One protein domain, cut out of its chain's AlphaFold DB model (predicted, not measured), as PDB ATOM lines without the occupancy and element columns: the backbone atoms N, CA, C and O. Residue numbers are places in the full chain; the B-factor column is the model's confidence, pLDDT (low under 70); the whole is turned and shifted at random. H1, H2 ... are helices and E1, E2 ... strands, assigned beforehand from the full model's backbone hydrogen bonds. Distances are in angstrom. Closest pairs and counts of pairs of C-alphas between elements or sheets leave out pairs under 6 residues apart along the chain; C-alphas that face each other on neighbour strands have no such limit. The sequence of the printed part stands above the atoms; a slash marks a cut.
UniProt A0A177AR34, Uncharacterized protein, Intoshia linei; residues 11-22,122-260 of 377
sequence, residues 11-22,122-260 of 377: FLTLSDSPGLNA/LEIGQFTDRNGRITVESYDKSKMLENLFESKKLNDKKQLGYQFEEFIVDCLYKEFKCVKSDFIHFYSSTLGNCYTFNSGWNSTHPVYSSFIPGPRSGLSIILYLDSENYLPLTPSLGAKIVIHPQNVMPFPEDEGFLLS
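This is residues 11 to 22 and 122 to 260 of the 377 residues of an uncharacterized protein of Intoshia linei (UniProt A0A177AR34). A strongly twisted five-stranded sheet, E3 E4 E1 E6 E7, makes the core, and a separate two-stranded ribbon of E2 and E5 is set loosely over one face of it. H2 crosses E3 and E4, short H4 packs on the sheet at E1 and E6, and H1 with residues 122 to 136 reaches out at one end, opposite the tail of residues 16 to 22. The 151 printed residues have four named helices and seven named strands, in the order E1 H1 H2 H3 E2 E3 E4 E5 E6 H4 E7; the large sheet is mixed, the ribbon antiparallel. The class is mixed, helices and strands, with 66 residues in named elements, under half. The whole is loose, with a radius of gyration of the C-alphas of 18.5 A and spans of 64 by 31 by 29 A.

E1, residues 11 to 15, is an inner strand, parallel to E4, residues 192 to 197, with N 197 and O 13 at 2.9 A, and to E6, residues 239 to 244, with N 14 and O 242 at 2.8 A. E3, residues 183 to 188, is an edge strand and forms a hairpin with E4, N 188 and O 192 being 2.8 A apart. The other edge strand, E7, residues 257 to 259, is antiparallel to E6, with N 259 and O 239 at 2.7 A. H1, residues 137 to 150, is not on this sheet. It is close to but not clearly touching H2, residues 154 to 160, their closest C-alphas, of Phe 149 and Lys 157, being 7.1 A apart. H2 is on the sheet at a height of 9.2 A, over E4 and only just over E3, where 3 of its 7 C-alphas fall; it runs across the strands, at 79 degrees to E4 on the local plane. H3, residues 164 to 167, only grazes the sheet. E2, residues 168 to 173, and E5, residues 219 to 223, are antiparallel, with N 172 and O 220 at 2.8 A; E1 is apart from both. H4, residues 252 to 255, is on the sheet at a height of 7.5 A, only just over E1, where 3 of its 4 C-alphas fall. In H1 and H2 every O i to N i+4 pair is within hydrogen-bond range; H3 and H4 are too short for such a pair, and their single O i to N i+3 pair is within range in H3, not in H4.

E1 begins at C-alpha 11, (175.343, 169.136, 147.236). H1, the longest helix, measures 20.3 A from C-alpha 137, (161.423, 183.813, 132.670), to C-alpha 150; H2 measures 10.0 A. E2 measures 13.4 A, E3 15.5 A, E4 16.7 A and E6 16.2 A. E7 ends at C-alpha 259, (175.730, 163.801, 138.929).

The C-alphas farthest apart, of Ala 22 and Glu 123, are 64.1 A apart. Residues 23 to 121 are not printed, and C-alphas 22 and 122 are 61.8 A apart across the cut. The links E4 to E5 and E5 to E6 are long. Mean pLDDT of the printed part is 76.0; residues 11 to 22, 122 to 138, 203 to 204 and 229 to 235 are under 70.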
ATOM      1  N   PHE A  11     173.893 168.958 147.165       28.56
ATOM      2  CA  PHE A  11     175.343 169.136 147.236       28.56
ATOM      3  C   PHE A  11     176.059 168.339 148.297       28.56
ATOM      4  O   PHE A  11     175.774 168.435 149.491       28.56
ATOM      5  N   LEU A  12     177.084 167.644 147.818       25.17
ATOM      6  CA  LEU A  12     178.100 167.003 148.621       25.17
ATOM      7  C   LEU A  12     179.451 167.638 148.288       25.17
ATOM      8  O   LEU A  12     179.806 167.763 147.116       25.17
ATOM      9  N   THR A  13     180.225 168.031 149.287       26.08
ATOM     10  CA  THR A  13     181.576 168.550 149.068       26.08
ATOM     11  C   THR A  13     182.601 167.647 149.757       26.08
ATOM     12  O   THR A  13     182.395 167.174 150.874       26.08
ATOM     13  N   LEU A  14     183.673 167.307 149.043       27.31
ATOM     14  CA  LEU A  14     184.651 166.285 149.415       27.31
ATOM     15  C   LEU A  14     186.023 166.905 149.599       27.31
ATOM     16  O   LEU A  14     186.514 167.575 148.691       27.31
ATOM     17  N   SER A  15     186.666 166.644 150.740       29.70
ATOM     18  CA  SER A  15     187.972 167.229 151.025       29.70
ATOM     19  C   SER A  15     189.186 166.314 150.864       29.70
ATOM     20  O   SER A  15     189.218 165.214 151.418       29.70
ATOM     21  N   ASP A  16     190.205 166.785 150.129       34.00
ATOM     22  CA  ASP A  16     191.342 165.978 149.652       34.00
ATOM     23  C   ASP A  16     192.623 166.123 150.521       34.00
ATOM     24  O   ASP A  16     193.233 167.198 150.617       34.00
ATOM     25  N   SER A  17     193.102 165.026 151.128       32.88
ATOM     26  CA  SER A  17     194.255 164.990 152.064       32.88
ATOM     27  C   SER A  17     195.574 164.527 151.393       32.88
ATOM     28  O   SER A  17     195.525 163.787 150.414       32.88
ATOM     29  N   PRO A  18     196.781 164.982 151.818       31.53
ATOM     30  CA  PRO A  18     198.071 164.549 151.253       31.53
ATOM     31  C   PRO A  18     198.754 163.409 152.052       31.53
ATOM     32  O   PRO A  18     198.860 163.510 153.271       31.53
ATOM     33  N   GLY A  19     199.334 162.388 151.392       29.52
ATOM     34  CA  GLY A  19     200.283 161.463 152.056       29.52
ATOM     35  C   GLY A  19     200.661 160.165 151.311       29.52
ATOM     36  O   GLY A  19     199.789 159.413 150.907       29.52
ATOM     37  N   LEU A  20     201.972 159.920 151.164       26.92
ATOM     38  CA  LEU A  20     202.728 158.976 150.304       26.92
ATOM     39  C   LEU A  20     202.699 157.441 150.584       26.92
ATOM     40  O   LEU A  20     202.553 157.000 151.715       26.92
ATOM     41  N   ASN A  21     203.003 156.689 149.505       27.41
ATOM     42  CA  ASN A  21     203.795 155.448 149.297       27.41
ATOM     43  C   ASN A  21     204.040 154.394 150.423       27.41
ATOM     44  O   ASN A  21     204.796 154.632 151.356       27.41
ATOM     45  N   ALA A  22     203.627 153.151 150.097       25.09
ATOM     46  CA  ALA A  22     204.215 151.821 150.398       25.09
ATOM     47  C   ALA A  22     203.866 151.014 151.693       25.09
ATOM     48  O   ALA A  22     204.299 151.332 152.789       25.09
ATOM     49  N   LEU A 122     154.515 188.180 139.231       43.53
ATOM     50  CA  LEU A 122     155.574 187.936 138.269       43.53
ATOM     51  C   LEU A 122     154.975 187.856 136.864       43.53
ATOM     52  O   LEU A 122     154.695 186.772 136.351       43.53
ATOM     53  N   GLU A 123     154.752 189.010 136.241       43.06
ATOM     54  CA  GLU A 123     154.454 189.057 134.814       43.06
ATOM     55  C   GLU A 123     155.669 188.552 134.011       43.06
ATOM     56  O   GLU A 123     156.821 188.929 134.230       43.06
ATOM     57  N   ILE A 124     155.383 187.625 133.100       41.69
ATOM     58  CA  ILE A 124     156.334 186.849 132.303       41.69
ATOM     59  C   ILE A 124     157.131 187.786 131.376       41.69
ATOM     60  O   ILE A 124     156.538 188.525 130.595       41.69
ATOM     61  N   GLY A 125     158.470 187.736 131.419       49.59
ATOM     62  CA  GLY A 125     159.337 188.368 130.410       49.59
ATOM     63  C   GLY A 125     159.345 189.905 130.389       49.59
ATOM     64  O   GLY A 125     159.489 190.500 129.323       49.59
ATOM     65  N   GLN A 126     159.180 190.569 131.534       53.69
ATOM     66  CA  GLN A 126     159.081 192.037 131.588       53.69
ATOM     67  C   GLN A 126     160.392 192.794 131.802       53.69
ATOM     68  O   GLN A 126     160.404 194.027 131.732       53.69
ATOM     69  N   PHE A 127     161.500 192.111 132.087       62.44
ATOM     70  CA  PHE A 127     162.732 192.810 132.426       62.44
ATOM     71  C   PHE A 127     163.634 192.961 131.214       62.44
ATOM     72  O   PHE A 127     164.351 192.064 130.778       62.44
ATOM     73  N   THR A 128     163.562 194.166 130.669       59.50
ATOM     74  CA  THR A 128     164.330 194.580 129.510       59.50
ATOM     75  C   THR A 128     165.662 195.177 129.956       59.50
ATOM     76  O   THR A 128     165.699 196.055 130.823       59.50
ATOM     77  N   ASP A 129     166.770 194.726 129.368       63.22
ATOM     78  CA  ASP A 129     168.048 195.423 129.503       63.22
ATOM     79  C   ASP A 129     168.032 196.756 128.728       63.22
ATOM     80  O   ASP A 129     167.132 197.048 127.939       63.22
ATOM     81  N   ARG A 130     169.065 197.586 128.906       63.62
ATOM     82  CA  ARG A 130     169.188 198.874 128.193       63.62
ATOM     83  C   ARG A 130     169.203 198.753 126.656       63.62
ATOM     84  O   ARG A 130     169.084 199.767 125.979       63.62
ATOM     85  N   ASN A 131     169.368 197.546 126.112       64.88
ATOM     86  CA  ASN A 131     169.411 197.255 124.679       64.88
ATOM     87  C   ASN A 131     168.114 196.612 124.160       64.88
ATOM     88  O   ASN A 131     168.095 196.143 123.022       64.88
ATOM     89  N   GLY A 132     167.046 196.551 124.960       63.12
ATOM     90  CA  GLY A 132     165.783 195.958 124.517       63.12
ATOM     91  C   GLY A 132     165.709 194.433 124.661       63.12
ATOM     92  O   GLY A 132     164.745 193.838 124.186       63.12
ATOM     93  N   ARG A 133     166.711 193.776 125.266       62.03
ATOM     94  CA  ARG A 133     166.726 192.312 125.427       62.03
ATOM     95  C   ARG A 133     165.936 191.908 126.659       62.03
ATOM     96  O   ARG A 133     166.147 192.476 127.725       62.03
ATOM     97  N   ILE A 134     165.088 190.900 126.505       64.69
ATOM     98  CA  ILE A 134     164.237 190.368 127.566       64.69
ATOM     99  C   ILE A 134     164.954 189.198 128.247       64.69
ATOM    100  O   ILE A 134     165.544 188.347 127.576       64.69
ATOM    101  N   THR A 135     164.930 189.176 129.573       60.94
ATOM    102  CA  THR A 135     165.434 188.076 130.400       60.94
ATOM    103  C   THR A 135     164.609 186.796 130.239       60.94
ATOM    104  O   THR A 135     163.431 186.814 129.880       60.94
ATOM    105  N   VAL A 136     165.238 185.645 130.493       66.69
ATOM    106  CA  VAL A 136     164.531 184.358 130.474       66.69
ATOM    107  C   VAL A 136     163.678 184.246 131.737       66.69
ATOM    108  O   VAL A 136     164.176 184.434 132.841       66.69
ATOM    109  N   GLU A 137     162.407 183.880 131.581       66.75
ATOM    110  CA  GLU A 137     161.423 183.813 132.670       66.75
ATOM    111  C   GLU A 137     161.901 183.004 133.890       66.75
ATOM    112  O   GLU A 137     161.704 183.415 135.034       66.75
ATOM    113  N   SER A 138     162.557 181.861 133.666       65.94
ATOM    114  CA  SER A 138     163.074 181.012 134.746       65.94
ATOM    115  C   SER A 138     164.163 181.699 135.573       65.94
ATOM    116  O   SER A 138     164.227 181.497 136.786       65.94
ATOM    117  N   TYR A 139     164.985 182.541 134.942       73.12
ATOM    118  CA  TYR A 139     166.050 183.287 135.608       73.12
ATOM    119  C   TYR A 139     165.477 184.346 136.553       73.12
ATOM    120  O   TYR A 139     165.851 184.398 137.724       73.12
ATOM    121  N   ASP A 140     164.510 185.133 136.081       72.38
ATOM    122  CA  ASP A 140     163.882 186.192 136.879       72.38
ATOM    123  C   ASP A 140     163.143 185.617 138.084       72.38
ATOM    124  O   ASP A 140     163.258 186.115 139.206       72.38
ATOM    125  N   LYS A 141     162.423 184.512 137.862       71.94
ATOM    126  CA  LYS A 141     161.755 183.765 138.925       71.94
ATOM    127  C   LYS A 141     162.755 183.238 139.957       71.94
ATOM    128  O   LYS A 141     162.475 183.322 141.149       71.94
ATOM    129  N   SER A 142     163.921 182.744 139.527       75.06
ATOM    130  CA  SER A 142     164.988 182.304 140.439       75.06
ATOM    131  C   SER A 142     165.528 183.461 141.280       75.06
ATOM    132  O   SER A 142     165.675 183.322 142.491       75.06
ATOM    133  N   LYS A 143     165.764 184.631 140.676       78.31
ATOM    134  CA  LYS A 143     166.274 185.809 141.397       78.31
ATOM    135  C   LYS A 143     165.273 186.397 142.383       78.31
ATOM    136  O   LYS A 143     165.642 186.722 143.510       78.31
ATOM    137  N   MET A 144     163.998 186.465 142.012       75.94
ATOM    138  CA  MET A 144     162.955 186.835 142.972       75.94
ATOM    139  C   MET A 144     162.863 185.840 144.122       75.94
ATOM    140  O   MET A 144     162.640 186.238 145.266       75.94
ATOM    141  N   LEU A 145     163.060 184.556 143.829       76.38
ATOM    142  CA  LEU A 145     163.041 183.536 144.854       76.38
ATOM    143  C   LEU A 145     164.196 183.703 145.851       76.38
ATOM    144  O   LEU A 145     163.960 183.657 147.055       76.38
ATOM    145  N   GLU A 146     165.410 183.958 145.367       79.38
ATOM    146  CA  GLU A 146     166.575 184.273 146.207       79.38
ATOM    147  C   GLU A 146     166.301 185.478 147.127       79.38
ATOM    148  O   GLU A 146     166.549 185.403 148.331       79.38
ATOM    149  N   ASN A 147     165.709 186.564 146.610       82.12
ATOM    150  CA  ASN A 147     165.316 187.710 147.441       82.12
ATOM    151  C   ASN A 147     164.263 187.364 148.502       82.12
ATOM    152  O   ASN A 147     164.347 187.858 149.626       82.12
ATOM    153  N   LEU A 148     163.278 186.526 148.164       78.50
ATOM    154  CA  LEU A 148     162.266 186.084 149.123       78.50
ATOM    155  C   LEU A 148     162.908 185.270 150.250       78.50
ATOM    156  O   LEU A 148     162.595 185.503 151.419       78.50
ATOM    157  N   PHE A 149     163.824 184.353 149.914       75.94
ATOM    158  CA  PHE A 149     164.572 183.598 150.918       75.94
ATOM    159  C   PHE A 149     165.389 184.497 151.811       75.94
ATOM    160  O   PHE A 149     165.448 184.231 153.006       75.94
ATOM    161  N   GLU A 150     165.972 185.568 151.279       79.88
ATOM    162  CA  GLU A 150     166.813 186.438 152.090       79.88
ATOM    163  C   GLU A 150     166.074 187.080 153.266       79.88
ATOM    164  O   GLU A 150     166.658 187.255 154.330       79.88
ATOM    165  N   SER A 151     164.765 187.310 153.137       74.00
ATOM    166  CA  SER A 151     163.931 187.804 154.241       74.00
ATOM    167  C   SER A 151     163.762 186.824 155.416       74.00
ATOM    168  O   SER A 151     163.210 187.199 156.453       74.00
ATOM    169  N   LYS A 152     164.189 185.565 155.264       74.88
ATOM    170  CA  LYS A 152     164.058 184.502 156.268       74.88
ATOM    171  C   LYS A 152     165.336 184.339 157.084       74.88
ATOM    172  O   LYS A 152     166.441 184.558 156.584       74.88
ATOM    173  N   LYS A 153     165.181 183.893 158.333       77.56
ATOM    174  CA  LYS A 153     166.317 183.575 159.209       77.56
ATOM    175  C   LYS A 153     167.067 182.348 158.700       77.56
ATOM    176  O   LYS A 153     166.501 181.515 157.990       77.56
ATOM    177  N   LEU A 154     168.333 182.208 159.089       74.75
ATOM    178  CA  LEU A 154     169.162 181.084 158.647       74.75
ATOM    179  C   LEU A 154     168.587 179.723 159.077       74.75
ATOM    180  O   LEU A 154     168.576 178.787 158.281       74.75
ATOM    181  N   ASN A 155     168.038 179.628 160.290       76.25
ATOM    182  CA  ASN A 155     167.429 178.388 160.783       76.25
ATOM    183  C   ASN A 155     166.173 178.007 159.992       76.25
ATOM    184  O   ASN A 155     165.997 176.838 159.653       76.25
ATOM    185  N   ASP A 156     165.367 178.990 159.591       75.19
ATOM    186  CA  ASP A 156     164.213 178.773 158.717       75.19
ATOM    187  C   ASP A 156     164.675 178.260 157.346       75.19
ATOM    188  O   ASP A 156     164.174 177.257 156.844       75.19
ATOM    189  N   LYS A 157     165.688 178.913 156.755       76.69
ATOM    190  CA  LYS A 157     166.306 178.495 155.487       76.69
ATOM    191  C   LYS A 157     166.809 177.043 155.564       76.69
ATOM    192  O   LYS A 157     166.544 176.255 154.656       76.69
ATOM    193  N   LYS A 158     167.467 176.669 156.669       77.81
ATOM    194  CA  LYS A 158     167.973 175.310 156.934       77.81
ATOM    195  C   LYS A 158     166.851 174.278 157.015       77.81
ATOM    196  O   LYS A 158     166.997 173.204 156.440       77.81
ATOM    197  N   GLN A 159     165.741 174.587 157.685       77.88
ATOM    198  CA  GLN A 159     164.589 173.681 157.804       77.88
ATOM    199  C   GLN A 159     163.860 173.450 156.473       77.88
ATOM    200  O   GLN A 159     163.223 172.417 156.287       77.88
ATOM    201  N   LEU A 160     163.942 174.409 155.547       76.81
ATOM    202  CA  LEU A 160     163.298 174.325 154.233       76.81
ATOM    203  C   LEU A 160     164.127 173.562 153.197       76.81
ATOM    204  O   LEU A 160     163.573 173.116 152.189       76.81
ATOM    205  N   GLY A 161     165.437 173.445 153.422       76.25
ATOM    206  CA  GLY A 161     166.329 172.618 152.618       76.25
ATOM    207  C   GLY A 161     166.253 171.136 152.992       76.25
ATOM    208  O   GLY A 161     165.706 170.769 154.032       76.25
ATOM    209  N   TYR A 162     166.844 170.282 152.152       78.88
ATOM    210  CA  TYR A 162     166.960 168.850 152.441       78.88
ATOM    211  C   TYR A 162     167.792 168.619 153.695       78.88
ATOM    212  O   TYR A 162     168.880 169.188 153.824       78.88
ATOM    213  N   GLN A 163     167.275 167.806 154.614       84.56
ATOM    214  CA  GLN A 163     168.010 167.419 155.813       84.56
ATOM    215  C   GLN A 163     169.031 166.320 155.502       84.56
ATOM    216  O   GLN A 163     168.973 165.658 154.463       84.56
ATOM    217  N   PHE A 164     169.975 166.114 156.421       84.50
ATOM    218  CA  PHE A 164     171.081 165.177 156.229       84.50
ATOM    219  C   PHE A 164     170.554 163.760 155.991       84.50
ATOM    220  O   PHE A 164     170.939 163.107 155.025       84.50
ATOM    221  N   GLU A 165     169.625 163.329 156.840       84.75
ATOM    222  CA  GLU A 165     169.025 161.998 156.834       84.75
ATOM    223  C   GLU A 165     168.100 161.765 155.629       84.75
ATOM    224  O   GLU A 165     167.857 160.623 155.250       84.75
ATOM    225  N   GLU A 166     167.592 162.838 155.015       81.69
ATOM    226  CA  GLU A 166     166.779 162.768 153.795       81.69
ATOM    227  C   GLU A 166     167.652 162.669 152.540       81.69
ATOM    228  O   GLU A 166     167.235 162.073 151.550       81.69
ATOM    229  N   PHE A 167     168.846 163.268 152.563       82.88
ATOM    230  CA  PHE A 167     169.709 163.375 151.391       82.88
ATOM    231  C   PHE A 167     170.774 162.274 151.310       82.88
ATOM    232  O   PHE A 167     170.985 161.701 150.240       82.88
ATOM    233  N   ILE A 168     171.454 161.972 152.418       86.50
ATOM    234  CA  ILE A 168     172.535 160.981 152.480       86.50
ATOM    235  C   ILE A 168     171.969 159.691 153.077       86.50
ATOM    236  O   ILE A 168     171.798 159.568 154.288       86.50
ATOM    237  N   VAL A 169     171.685 158.719 152.208       88.81
ATOM    238  CA  VAL A 169     171.073 157.433 152.586       88.81
ATOM    239  C   VAL A 169     172.098 156.496 153.203       88.81
ATOM    240  O   VAL A 169     171.837 155.846 154.214       88.81
ATOM    241  N   ASP A 170     173.266 156.406 152.571       89.75
ATOM    242  CA  ASP A 170     174.361 155.573 153.044       89.75
ATOM    243  C   ASP A 170     175.701 156.244 152.759       89.75
ATOM    244  O   ASP A 170     175.855 156.975 151.778       89.75
ATOM    245  N   CYS A 171     176.667 155.999 153.636       93.19
ATOM    246  CA  CYS A 171     178.015 156.527 153.515       93.19
ATOM    247  C   CYS A 171     179.014 155.550 154.117       93.19
ATOM    248  O   CYS A 171     178.908 155.169 155.286       93.19
ATOM    249  N   LEU A 172     180.021 155.207 153.322       91.50
ATOM    250  CA  LEU A 172     181.145 154.377 153.707       91.50
ATOM    251  C   LEU A 172     182.446 155.102 153.381       91.50
ATOM    252  O   LEU A 172     182.681 155.491 152.238       91.50
ATOM    253  N   TYR A 173     183.335 155.209 154.360       91.12
ATOM    254  CA  TYR A 173     184.712 155.623 154.152       91.12
ATOM    255  C   TYR A 173     185.643 154.509 154.617       91.12
ATOM    256  O   TYR A 173     185.622 154.117 155.783       91.12
ATOM    257  N   LYS A 174     186.462 153.976 153.701       89.88
ATOM    258  CA  LYS A 174     187.319 152.805 153.970       89.88
ATOM    259  C   LYS A 174     186.550 151.615 154.562       89.88
ATOM    260  O   LYS A 174     187.012 150.999 155.516       89.88
ATOM    261  N   GLU A 175     185.372 151.326 154.013       88.38
ATOM    262  CA  GLU A 175     184.467 150.257 154.474       88.38
ATOM    263  C   GLU A 175     183.858 150.476 155.877       88.38
ATOM    264  O   GLU A 175     183.091 149.636 156.345       88.38
ATOM    265  N   PHE A 176     184.124 151.611 156.536       91.00
ATOM    266  CA  PHE A 176     183.461 151.999 157.781       91.00
ATOM    267  C   PHE A 176     182.299 152.941 157.499       91.00
ATOM    268  O   PHE A 176     182.424 153.863 156.693       91.00
ATOM    269  N   LYS A 177     181.179 152.727 158.193       92.75
ATOM    270  CA  LYS A 177     180.018 153.611 158.109       92.75
ATOM    271  C   LYS A 177     180.377 155.003 158.623       92.75
ATOM    272  O   LYS A 177     180.882 155.122 159.738       92.75
ATOM    273  N   CYS A 178     180.102 156.024 157.817       89.12
ATOM    274  CA  CYS A 178     180.265 157.410 158.239       89.12
ATOM    275  C   CYS A 178     179.221 157.761 159.304       89.12
ATOM    276  O   CYS A 178     178.108 157.225 159.314       89.12
ATOM    277  N   VAL A 179     179.556 158.705 160.172       86.75
ATOM    278  CA  VAL A 179     178.632 159.297 161.142       86.75
ATOM    279  C   VAL A 179     178.302 160.734 160.750       86.75
ATOM    280  O   VAL A 179     179.030 161.373 159.997       86.75
ATOM    281  N   LYS A 180     177.191 161.276 161.266       85.69
ATOM    282  CA  LYS A 180     176.749 162.647 160.953       85.69
ATOM    283  C   LYS A 180     177.820 163.701 161.270       85.69
ATOM    284  O   LYS A 180     177.938 164.673 160.536       85.69
ATOM    285  N   SER A 181     178.630 163.482 162.310       84.94
ATOM    286  CA  SER A 181     179.730 164.381 162.691       84.94
ATOM    287  C   SER A 181     180.884 164.430 161.684       84.94
ATOM    288  O   SER A 181     181.670 165.373 161.730       84.94
ATOM    289  N   ASP A 182     180.967 163.467 160.758       84.06
ATOM    290  CA  ASP A 182     181.953 163.468 159.665       84.06
ATOM    291  C   ASP A 182     181.648 164.547 158.620       84.06
ATOM    292  O   ASP A 182     182.478 164.848 157.749       84.06
ATOM    293  N   PHE A 183     180.438 165.107 158.699       88.06
ATOM    294  CA  PHE A 183     179.909 166.104 157.799       88.06
ATOM    295  C   PHE A 183     179.713 167.437 158.502       88.06
ATOM    296  O   PHE A 183     179.255 167.523 159.638       88.06
ATOM    297  N   ILE A 184     180.002 168.499 157.766       86.00
ATOM    298  CA  ILE A 184     179.689 169.865 158.158       86.00
ATOM    299  C   ILE A 184     178.661 170.414 157.185       86.00
ATOM    300  O   ILE A 184     178.874 170.392 155.971       86.00
ATOM    301  N   HIS A 185     177.533 170.879 157.713       86.94
ATOM    302  CA  HIS A 185     176.542 171.569 156.894       86.94
ATOM    303  C   HIS A 185     177.010 172.998 156.580       86.94
ATOM    304  O   HIS A 185     177.829 173.575 157.281       86.94
ATOM    305  N   PHE A 186     176.556 173.554 155.469       84.88
ATOM    306  CA  PHE A 186     176.536 174.996 155.265       84.88
ATOM    307  C   PHE A 186     175.376 175.321 154.332       84.88
ATOM    308  O   PHE A 186     174.920 174.470 153.562       84.88
ATOM    309  N   TYR A 187     174.884 176.551 154.399       84.69
ATOM    310  CA  TYR A 187     173.789 176.993 153.548       84.69
ATOM    311  C   TYR A 187     174.322 177.773 152.344       84.69
ATOM    312  O   TYR A 187     175.075 178.734 152.497       84.69
ATOM    313  N   SER A 188     173.890 177.383 151.148       86.19
ATOM    314  CA  SER A 188     174.070 178.149 149.920       86.19
ATOM    315  C   SER A 188     172.769 178.858 149.555       86.19
ATOM    316  O   SER A 188     171.714 178.240 149.431       86.19
ATOM    317  N   SER A 189     172.852 180.162 149.305       82.62
ATOM    318  CA  SER A 189     171.729 180.983 148.829       82.62
ATOM    319  C   SER A 189     171.146 180.493 147.502       82.62
ATOM    320  O   SER A 189     169.950 180.647 147.261       82.62
ATOM    321  N   THR A 190     171.972 179.866 146.663       82.00
ATOM    322  CA  THR A 190     171.581 179.404 145.329       82.00
ATOM    323  C   THR A 190     171.166 177.941 145.299       82.00
ATOM    324  O   THR A 190     170.586 177.523 144.303       82.00
ATOM    325  N   LEU A 191     171.464 177.154 146.337       83.19
ATOM    326  CA  LEU A 191     171.375 175.686 146.297       83.19
ATOM    327  C   LEU A 191     170.732 175.058 147.546       83.19
ATOM    328  O   LEU A 191     170.392 173.880 147.540       83.19
ATOM    329  N   GLY A 192     170.549 175.823 148.621       85.12
ATOM    330  CA  GLY A 192     170.011 175.326 149.882       85.12
ATOM    331  C   GLY A 192     171.069 174.653 150.758       85.12
ATOM    332  O   GLY A 192     172.185 175.152 150.905       85.12
ATOM    333  N   ASN A 193     170.701 173.537 151.390       87.00
ATOM    334  CA  ASN A 193     171.572 172.819 152.319       87.00
ATOM    335  C   ASN A 193     172.669 172.041 151.581       87.00
ATOM    336  O   ASN A 193     172.385 171.214 150.716       87.00
ATOM    337  N   CYS A 194     173.914 172.261 151.993       89.44
ATOM    338  CA  CYS A 194     175.091 171.552 151.504       89.44
ATOM    339  C   CYS A 194     175.751 170.785 152.653       89.44
ATOM    340  O   CYS A 194     175.764 171.269 153.786       89.44
ATOM    341  N   TYR A 195     176.349 169.625 152.362       91.06
ATOM    342  CA  TYR A 195     177.051 168.804 153.355       91.06
ATOM    343  C   TYR A 195     178.481 168.493 152.906       91.06
ATOM    344  O   TYR A 195     178.705 167.948 151.824       91.06
ATOM    345  N   THR A 196     179.450 168.823 153.756       90.88
ATOM    346  CA  THR A 196     180.884 168.681 153.483       90.88
ATOM    347  C   THR A 196     181.474 167.536 154.282       90.88
ATOM    348  O   THR A 196     181.615 167.657 155.496       90.88
ATOM    349  N   PHE A 197     181.878 166.460 153.614       92.94
ATOM    350  CA  PHE A 197     182.636 165.383 154.246       92.94
ATOM    351  C   PHE A 197     184.092 165.808 154.462       92.94
ATOM    352  O   PHE A 197     184.738 166.323 153.542       92.94
ATOM    353  N   ASN A 198     184.642 165.521 155.646       91.25
ATOM    354  CA  ASN A 198     186.066 165.718 155.948       91.25
ATOM    355  C   ASN A 198     186.551 167.175 155.775       91.25
ATOM    356  O   ASN A 198     187.674 167.409 155.336       91.25
ATOM    357  N   SER A 199     185.715 168.168 156.092       86.69
ATOM    358  CA  SER A 199     185.980 169.590 155.799       86.69
ATOM    359  C   SER A 199     187.254 170.161 156.446       86.69
ATOM    360  O   SER A 199     187.835 171.118 155.930       86.69
ATOM    361  N   GLY A 200     187.672 169.601 157.586       83.44
ATOM    362  CA  GLY A 200     188.715 170.151 158.459       83.44
ATOM    363  C   GLY A 200     188.250 171.312 159.349       83.44
ATOM    364  O   GLY A 200     189.009 171.759 160.203       83.44
ATOM    365  N   TRP A 201     187.002 171.767 159.188       82.69
ATOM    366  CA  TRP A 201     186.451 172.955 159.855       82.69
ATOM    367  C   TRP A 201     186.254 172.755 161.356       82.69
ATOM    368  O   TRP A 201     186.355 173.700 162.135       82.69
ATOM    369  N   ASN A 202     185.966 171.518 161.763       76.00
ATOM    370  CA  ASN A 202     185.841 171.152 163.161       76.00
ATOM    371  C   ASN A 202     187.180 170.603 163.669       76.00
ATOM    372  O   ASN A 202     187.532 169.461 163.386       76.00
ATOM    373  N   SER A 203     187.901 171.404 164.458       69.44
ATOM    374  CA  SER A 203     189.193 171.025 165.047       69.44
ATOM    375  C   SER A 203     189.106 169.858 166.036       69.44
ATOM    376  O   SER A 203     190.123 169.228 166.324       69.44
ATOM    377  N   THR A 204     187.909 169.558 166.552       69.38
ATOM    378  CA  THR A 204     187.670 168.424 167.458       69.38
ATOM    379  C   THR A 204     187.387 167.119 166.712       69.38
ATOM    380  O   THR A 204     187.528 166.045 167.296       69.38
ATOM    381  N   HIS A 205     187.036 167.190 165.423       74.81
ATOM    382  CA  HIS A 205     186.790 166.013 164.600       74.81
ATOM    383  C   HIS A 205     188.076 165.570 163.891       74.81
ATOM    384  O   HIS A 205     188.775 166.404 163.308       74.81
ATOM    385  N   PRO A 206     188.417 164.268 163.892       79.75
ATOM    386  CA  PRO A 206     189.586 163.795 163.171       79.75
ATOM    387  C   PRO A 206     189.433 164.034 161.669       79.75
ATOM    388  O   PRO A 206     188.378 163.808 161.074       79.75
ATOM    389  N   VAL A 207     190.535 164.448 161.055       85.56
ATOM    390  CA  VAL A 207     190.650 164.565 159.608       85.56
ATOM    391  C   VAL A 207     191.015 163.211 159.005       85.56
ATOM    392  O   VAL A 207     192.016 162.585 159.367       85.56
ATOM    393  N   TYR A 208     190.238 162.777 158.021       88.69
ATOM    394  CA  TYR A 208     190.479 161.546 157.291       88.69
ATOM    395  C   TYR A 208     191.570 161.699 156.231       88.69
ATOM    396  O   TYR A 208     191.654 162.698 155.514       88.69
ATOM    397  N   SER A 209     192.402 160.664 156.113       85.75
ATOM    398  CA  SER A 209     193.470 160.557 155.112       85.75
ATOM    399  C   SER A 209     193.459 159.174 154.477       85.75
ATOM    400  O   SER A 209     193.324 158.183 155.196       85.75
ATOM    401  N   SER A 210     193.628 159.081 153.155       83.75
ATOM    402  CA  SER A 210     193.720 157.800 152.445       83.75
ATOM    403  C   SER A 210     195.123 157.582 151.887       83.75
ATOM    404  O   SER A 210     195.661 158.446 151.205       83.75
ATOM    405  N   PHE A 211     195.705 156.421 152.190       82.50
ATOM    406  CA  PHE A 211     197.048 156.017 151.746       82.50
ATOM    407  C   PHE A 211     197.003 154.905 150.693       82.50
ATOM    408  O   PHE A 211     198.002 154.628 150.030       82.50
ATOM    409  N   ILE A 212     195.850 154.246 150.556       86.81
ATOM    410  CA  ILE A 212     195.637 153.146 149.620       86.81
ATOM    411  C   ILE A 212     194.650 153.645 148.562       86.81
ATOM    412  O   ILE A 212     193.516 153.976 148.913       86.81
ATOM    413  N   PRO A 213     195.054 153.725 147.284       86.56
ATOM    414  CA  PRO A 213     194.136 154.090 146.220       86.56
ATOM    415  C   PRO A 213     193.157 152.945 145.936       86.56
ATOM    416  O   PRO A 213     193.504 151.768 146.035       86.56
ATOM    417  N   GLY A 214     191.947 153.301 145.515       86.19
ATOM    418  CA  GLY A 214     190.931 152.362 145.044       86.19
ATOM    419  C   GLY A 214     189.562 152.589 145.695       86.19
ATOM    420  O   GLY A 214     189.495 153.177 146.775       86.19
ATOM    421  N   PRO A 215     188.469 152.100 145.078       83.50
ATOM    422  CA  PRO A 215     187.106 152.406 145.526       83.50
ATOM    423  C   PRO A 215     186.805 151.968 146.966       83.50
ATOM    424  O   PRO A 215     186.180 152.709 147.715       83.50
ATOM    425  N   ARG A 216     187.316 150.804 147.399       85.44
ATOM    426  CA  ARG A 216     187.102 150.277 148.766       85.44
ATOM    427  C   ARG A 216     187.767 151.111 149.859       85.44
ATOM    428  O   ARG A 216     187.281 151.168 150.979       85.44
ATOM    429  N   SER A 217     188.889 151.753 149.541       85.12
ATOM    430  CA  SER A 217     189.618 152.641 150.457       85.12
ATOM    431  C   SER A 217     189.245 154.116 150.267       85.12
ATOM    432  O   SER A 217     189.882 154.997 150.853       85.12
ATOM    433  N   GLY A 218     188.242 154.381 149.429       87.62
ATOM    434  CA  GLY A 218     187.695 155.699 149.160       87.62
ATOM    435  C   GLY A 218     186.424 155.973 149.955       87.62
ATOM    436  O   GLY A 218     186.135 155.326 150.964       87.62
ATOM    437  N   LEU A 219     185.692 156.969 149.472       91.69
ATOM    438  CA  LEU A 219     184.375 157.345 149.950       91.69
ATOM    439  C   LEU A 219     183.322 156.794 148.986       91.69
ATOM    440  O   LEU A 219     183.418 157.006 147.779       91.69
ATOM    441  N   SER A 220     182.327 156.106 149.524       92.75
ATOM    442  CA  SER A 220     181.158 155.620 148.802       92.75
ATOM    443  C   SER A 220     179.923 156.200 149.465       92.75
ATOM    444  O   SER A 220     179.765 156.075 150.676       92.75
ATOM    445  N   ILE A 221     179.087 156.885 148.692       92.50
ATOM    446  CA  ILE A 221     177.886 157.549 149.196       92.50
ATOM    447  C   ILE A 221     176.715 157.197 148.292       92.50
ATOM    448  O   ILE A 221     176.840 157.215 147.067       92.50
ATOM    449  N   ILE A 222     175.576 156.919 148.915       90.62
ATOM    450  CA  ILE A 222     174.285 156.780 148.249       90.62
ATOM    451  C   ILE A 222     173.465 158.022 148.584       90.62
ATOM    452  O   ILE A 222     173.193 158.304 149.752       90.62
ATOM    453  N   LEU A 223     173.082 158.762 147.546       88.31
ATOM    454  CA  LEU A 223     172.272 159.971 147.660       88.31
ATOM    455  C   LEU A 223     170.828 159.678 147.261       88.31
ATOM    456  O   LEU A 223     170.588 158.976 146.275       88.31
ATOM    457  N   TYR A 224     169.878 160.256 147.988       85.31
ATOM    458  CA  TYR A 224     168.471 160.257 147.609       85.31
ATOM    459  C   TYR A 224     168.083 161.606 147.011       85.31
ATOM    460  O   TYR A 224     168.314 162.659 147.601       85.31
ATOM    461  N   LEU A 225     167.500 161.561 145.814       83.25
ATOM    462  CA  LEU A 225     167.053 162.733 145.071       83.25
ATOM    463  C   LEU A 225     165.549 162.631 144.858       83.25
ATOM    464  O   LEU A 225     165.078 161.846 144.035       83.25
ATOM    465  N   ASP A 226     164.798 163.443 145.590       80.75
ATOM    466  CA  ASP A 226     163.347 163.489 145.470       80.75
ATOM    467  C   ASP A 226     162.928 164.338 144.265       80.75
ATOM    468  O   ASP A 226     162.706 165.545 144.375       80.75
ATOM    469  N   SER A 227     162.859 163.694 143.097       73.81
ATOM    470  CA  SER A 227     162.547 164.347 141.821       73.81
ATOM    471  C   SER A 227     161.157 164.987 141.760       73.81
ATOM    472  O   SER A 227     160.987 165.984 141.061       73.81
ATOM    473  N   GLU A 228     160.175 164.463 142.501       72.81
ATOM    474  CA  GLU A 228     158.791 164.958 142.461       72.81
ATOM    475  C   GLU A 228     158.663 166.320 143.136       72.81
ATOM    476  O   GLU A 228     157.833 167.147 142.756       72.81
ATOM    477  N   ASN A 229     159.527 166.574 144.114       68.12
ATOM    478  CA  ASN A 229     159.521 167.806 144.869       68.12
ATOM    479  C   ASN A 229     160.415 168.898 144.262       68.12
ATOM    480  O   ASN A 229     160.500 169.973 144.851       68.12
ATOM    481  N   TYR A 230     161.063 168.703 143.106       67.19
ATOM    482  CA  TYR A 230     161.890 169.749 142.483       67.19
ATOM    483  C   TYR A 230     161.093 171.015 142.156       67.19
ATOM    484  O   TYR A 230     159.924 170.976 141.773       67.19
ATOM    485  N   LEU A 231     161.752 172.171 142.272       66.56
ATOM    486  CA  LEU A 231     161.151 173.413 141.813       66.56
ATOM    487  C   LEU A 231     161.125 173.440 140.282       66.56
ATOM    488  O   LEU A 231     162.143 173.122 139.667       66.56
ATOM    489  N   PRO A 232     160.044 173.938 139.653       62.94
ATOM    490  CA  PRO A 232     159.995 174.131 138.201       62.94
ATOM    491  C   PRO A 232     161.094 175.054 137.646       62.94
ATOM    492  O   PRO A 232     161.303 175.118 136.440       62.94
ATOM    493  N   LEU A 233     161.769 175.804 138.523       63.56
ATOM    494  CA  LEU A 233     162.874 176.706 138.199       63.56
ATOM    495  C   LEU A 233     164.236 176.010 138.187       63.56
ATOM    496  O   LEU A 233     165.205 176.586 137.699       63.56
ATOM    497  N   THR A 234     164.326 174.796 138.731       66.94
ATOM    498  CA  THR A 234     165.574 174.046 138.758       66.94
ATOM    499  C   THR A 234     165.875 173.529 137.345       66.94
ATOM    500  O   THR A 234     165.086 172.757 136.801       66.94
ATOM    501  N   PRO A 235     167.005 173.921 136.725       68.00
ATOM    502  CA  PRO A 235     167.272 173.633 135.314       68.00
ATOM    503  C   PRO A 235     167.625 172.167 135.035       68.00
ATOM    504  O   PRO A 235     167.562 171.730 133.888       68.00
ATOM    505  N   SER A 236     168.034 171.413 136.056       74.81
ATOM    506  CA  SER A 236     168.523 170.043 135.908       74.81
ATOM    507  C   SER A 236     168.260 169.214 137.159       74.81
ATOM    508  O   SER A 236     168.424 169.706 138.273       74.81
ATOM    509  N   LEU A 237     167.914 167.942 136.970       80.31
ATOM    510  CA  LEU A 237     167.782 166.957 138.041       80.31
ATOM    511  C   LEU A 237     169.150 166.330 138.339       80.31
ATOM    512  O   LEU A 237     169.839 165.904 137.413       80.31
ATOM    513  N   GLY A 238     169.535 166.257 139.612       86.81
ATOM    514  CA  GLY A 238     170.812 165.671 140.018       86.81
ATOM    515  C   GLY A 238     171.380 166.231 141.320       86.81
ATOM    516  O   GLY A 238     170.823 167.154 141.923       86.81
ATOM    517  N   ALA A 239     172.522 165.667 141.714       86.56
ATOM    518  CA  ALA A 239     173.369 166.166 142.794       86.56
ATOM    519  C   ALA A 239     174.648 166.739 142.220       86.56
ATOM    520  O   ALA A 239     175.336 166.090 141.447       86.56
ATOM    521  N   LYS A 240     175.002 167.952 142.595       90.00
ATOM    522  CA  LYS A 240     176.283 168.535 142.249       90.00
ATOM    523  C   LYS A 240     177.301 168.243 143.351       90.00
ATOM    524  O   LYS A 240     176.998 168.316 144.537       90.00
ATOM    525  N   ILE A 241     178.529 167.930 142.968       91.06
ATOM    526  CA  ILE A 241     179.602 167.612 143.911       91.06
ATOM    527  C   ILE A 241     180.811 168.499 143.647       91.06
ATOM    528  O   ILE A 241     181.142 168.770 142.495       91.06
ATOM    529  N   VAL A 242     181.475 168.939 144.718       93.44
ATOM    530  CA  VAL A 242     182.758 169.662 144.649       93.44
ATOM    531  C   VAL A 242     183.812 168.882 145.404       93.44
ATOM    532  O   VAL A 242     183.576 168.463 146.530       93.44
ATOM    533  N   ILE A 243     185.001 168.747 144.827       91.94
ATOM    534  CA  ILE A 243     186.178 168.257 145.546       91.94
ATOM    535  C   ILE A 243     187.086 169.456 145.818       91.94
ATOM    536  O   ILE A 243     187.551 170.089 144.873       91.94
ATOM    537  N   HIS A 244     187.338 169.784 147.086       91.31
ATOM    538  CA  HIS A 244     188.101 170.976 147.476       91.31
ATOM    539  C   HIS A 244     189.078 170.706 148.632       91.31
ATOM    540  O   HIS A 244     188.904 169.760 149.386       91.31
ATOM    541  N   PRO A 245     190.127 171.517 148.839       89.88
ATOM    542  CA  PRO A 245     191.012 171.353 149.992       89.88
ATOM    543  C   PRO A 245     190.308 171.609 151.332       89.88
ATOM    544  O   PRO A 245     189.315 172.337 151.403       89.88
ATOM    545  N   GLN A 246     190.879 171.069 152.406       89.06
ATOM    546  CA  GLN A 246     190.393 171.306 153.768       89.06
ATOM    547  C   GLN A 246     190.555 172.771 154.144       89.06
ATOM    548  O   GLN A 246     191.475 173.452 153.664       89.06
ATOM    549  N   ASN A 247     189.674 173.240 155.026       85.94
ATOM    550  CA  ASN A 247     189.643 174.624 155.500       85.94
ATOM    551  C   ASN A 247     189.530 175.638 154.355       85.94
ATOM    552  O   ASN A 247     190.007 176.754 154.482       85.94
ATOM    553  N   VAL A 248     188.947 175.267 153.214       89.56
ATOM    554  CA  VAL A 248     188.650 176.183 152.104       89.56
ATOM    555  C   VAL A 248     187.145 176.176 151.882       89.56
ATOM    556  O   VAL A 248     186.534 175.109 151.911       89.56
ATOM    557  N   MET A 249     186.558 177.357 151.685       91.06
ATOM    558  CA  MET A 249     185.133 177.493 151.387       91.06
ATOM    559  C   MET A 249     184.832 176.918 149.993       91.06
ATOM    560  O   MET A 249     185.426 177.399 149.025       91.06
ATOM    561  N   PRO A 250     183.935 175.926 149.863       91.81
ATOM    562  CA  PRO A 250     183.488 175.460 148.557       91.81
ATOM    563  C   PRO A 250     182.463 176.416 147.935       91.81
ATOM    564  O   PRO A 250     181.618 176.971 148.637       91.81
ATOM    565  N   PHE A 251     182.480 176.524 146.603       91.88
ATOM    566  CA  PHE A 251     181.465 177.238 145.814       91.88
ATOM    567  C   PHE A 251     180.852 176.305 144.767       91.88
ATOM    568  O   PHE A 251     181.261 176.310 143.603       91.88
ATOM    569  N   PRO A 252     179.903 175.445 145.162       88.62
ATOM    570  CA  PRO A 252     179.386 174.411 144.277       88.62
ATOM    571  C   PRO A 252     178.584 174.902 143.073       88.62
ATOM    572  O   PRO A 252     178.403 174.167 142.100       88.62
ATOM    573  N   GLU A 253     178.114 176.141 143.115       85.62
ATOM    574  CA  GLU A 253     177.545 176.824 141.964       85.62
ATOM    575  C   GLU A 253     178.560 177.023 140.825       85.62
ATOM    576  O   GLU A 253     178.162 176.904 139.664       85.62
ATOM    577  N   ASP A 254     179.842 177.218 141.155       88.12
ATOM    578  CA  ASP A 254     180.922 177.532 140.209       88.12
ATOM    579  C   ASP A 254     181.806 176.317 139.900       88.12
ATOM    580  O   ASP A 254     182.184 176.084 138.754       88.12
ATOM    581  N   GLU A 255     182.167 175.553 140.933       87.88
ATOM    582  CA  GLU A 255     183.184 174.492 140.866       87.88
ATOM    583  C   GLU A 255     182.573 173.083 140.827       87.88
ATOM    584  O   GLU A 255     183.284 172.094 140.635       87.88
ATOM    585  N   GLY A 256     181.259 172.973 141.035       87.50
ATOM    586  CA  GLY A 256     180.568 171.696 141.149       87.50
ATOM    587  C   GLY A 256     180.262 171.057 139.799       87.50
ATOM    588  O   GLY A 256     179.755 171.712 138.888       87.50
ATOM    589  N   PHE A 257     180.485 169.749 139.687       85.12
ATOM    590  CA  PHE A 257     180.001 168.953 138.556       85.12
ATOM    591  C   PHE A 257     178.714 168.223 138.942       85.12
ATOM    592  O   PHE A 257     178.544 167.801 140.084       85.12
ATOM    593  N   LEU A 258     177.793 168.095 137.988       86.19
ATOM    594  CA  LEU A 258     176.482 167.484 138.190       86.19
ATOM    595  C   LEU A 258     176.552 165.961 138.016       86.19
ATOM    596  O   LEU A 258     177.081 165.471 137.021       86.19
ATOM    597  N   LEU A 259     175.971 165.236 138.965       85.62
ATOM    598  CA  LEU A 259     175.730 163.801 138.929       85.62
ATOM    599  C   LEU A 259     174.275 163.520 138.578       85.62
ATOM    600  O   LEU A 259     173.353 164.021 139.232       85.62
ATOM    601  N   SER A 260     174.094 162.680 137.565       85.94
ATOM    602  CA  SER A 260     172.785 162.207 137.140       85.94
ATOM    603  C   SER A 260     172.209 161.208 138.149       85.94
ATOM    604  O   SER A 260     172.938 160.346 138.646       85.94
TER     605      SER A 260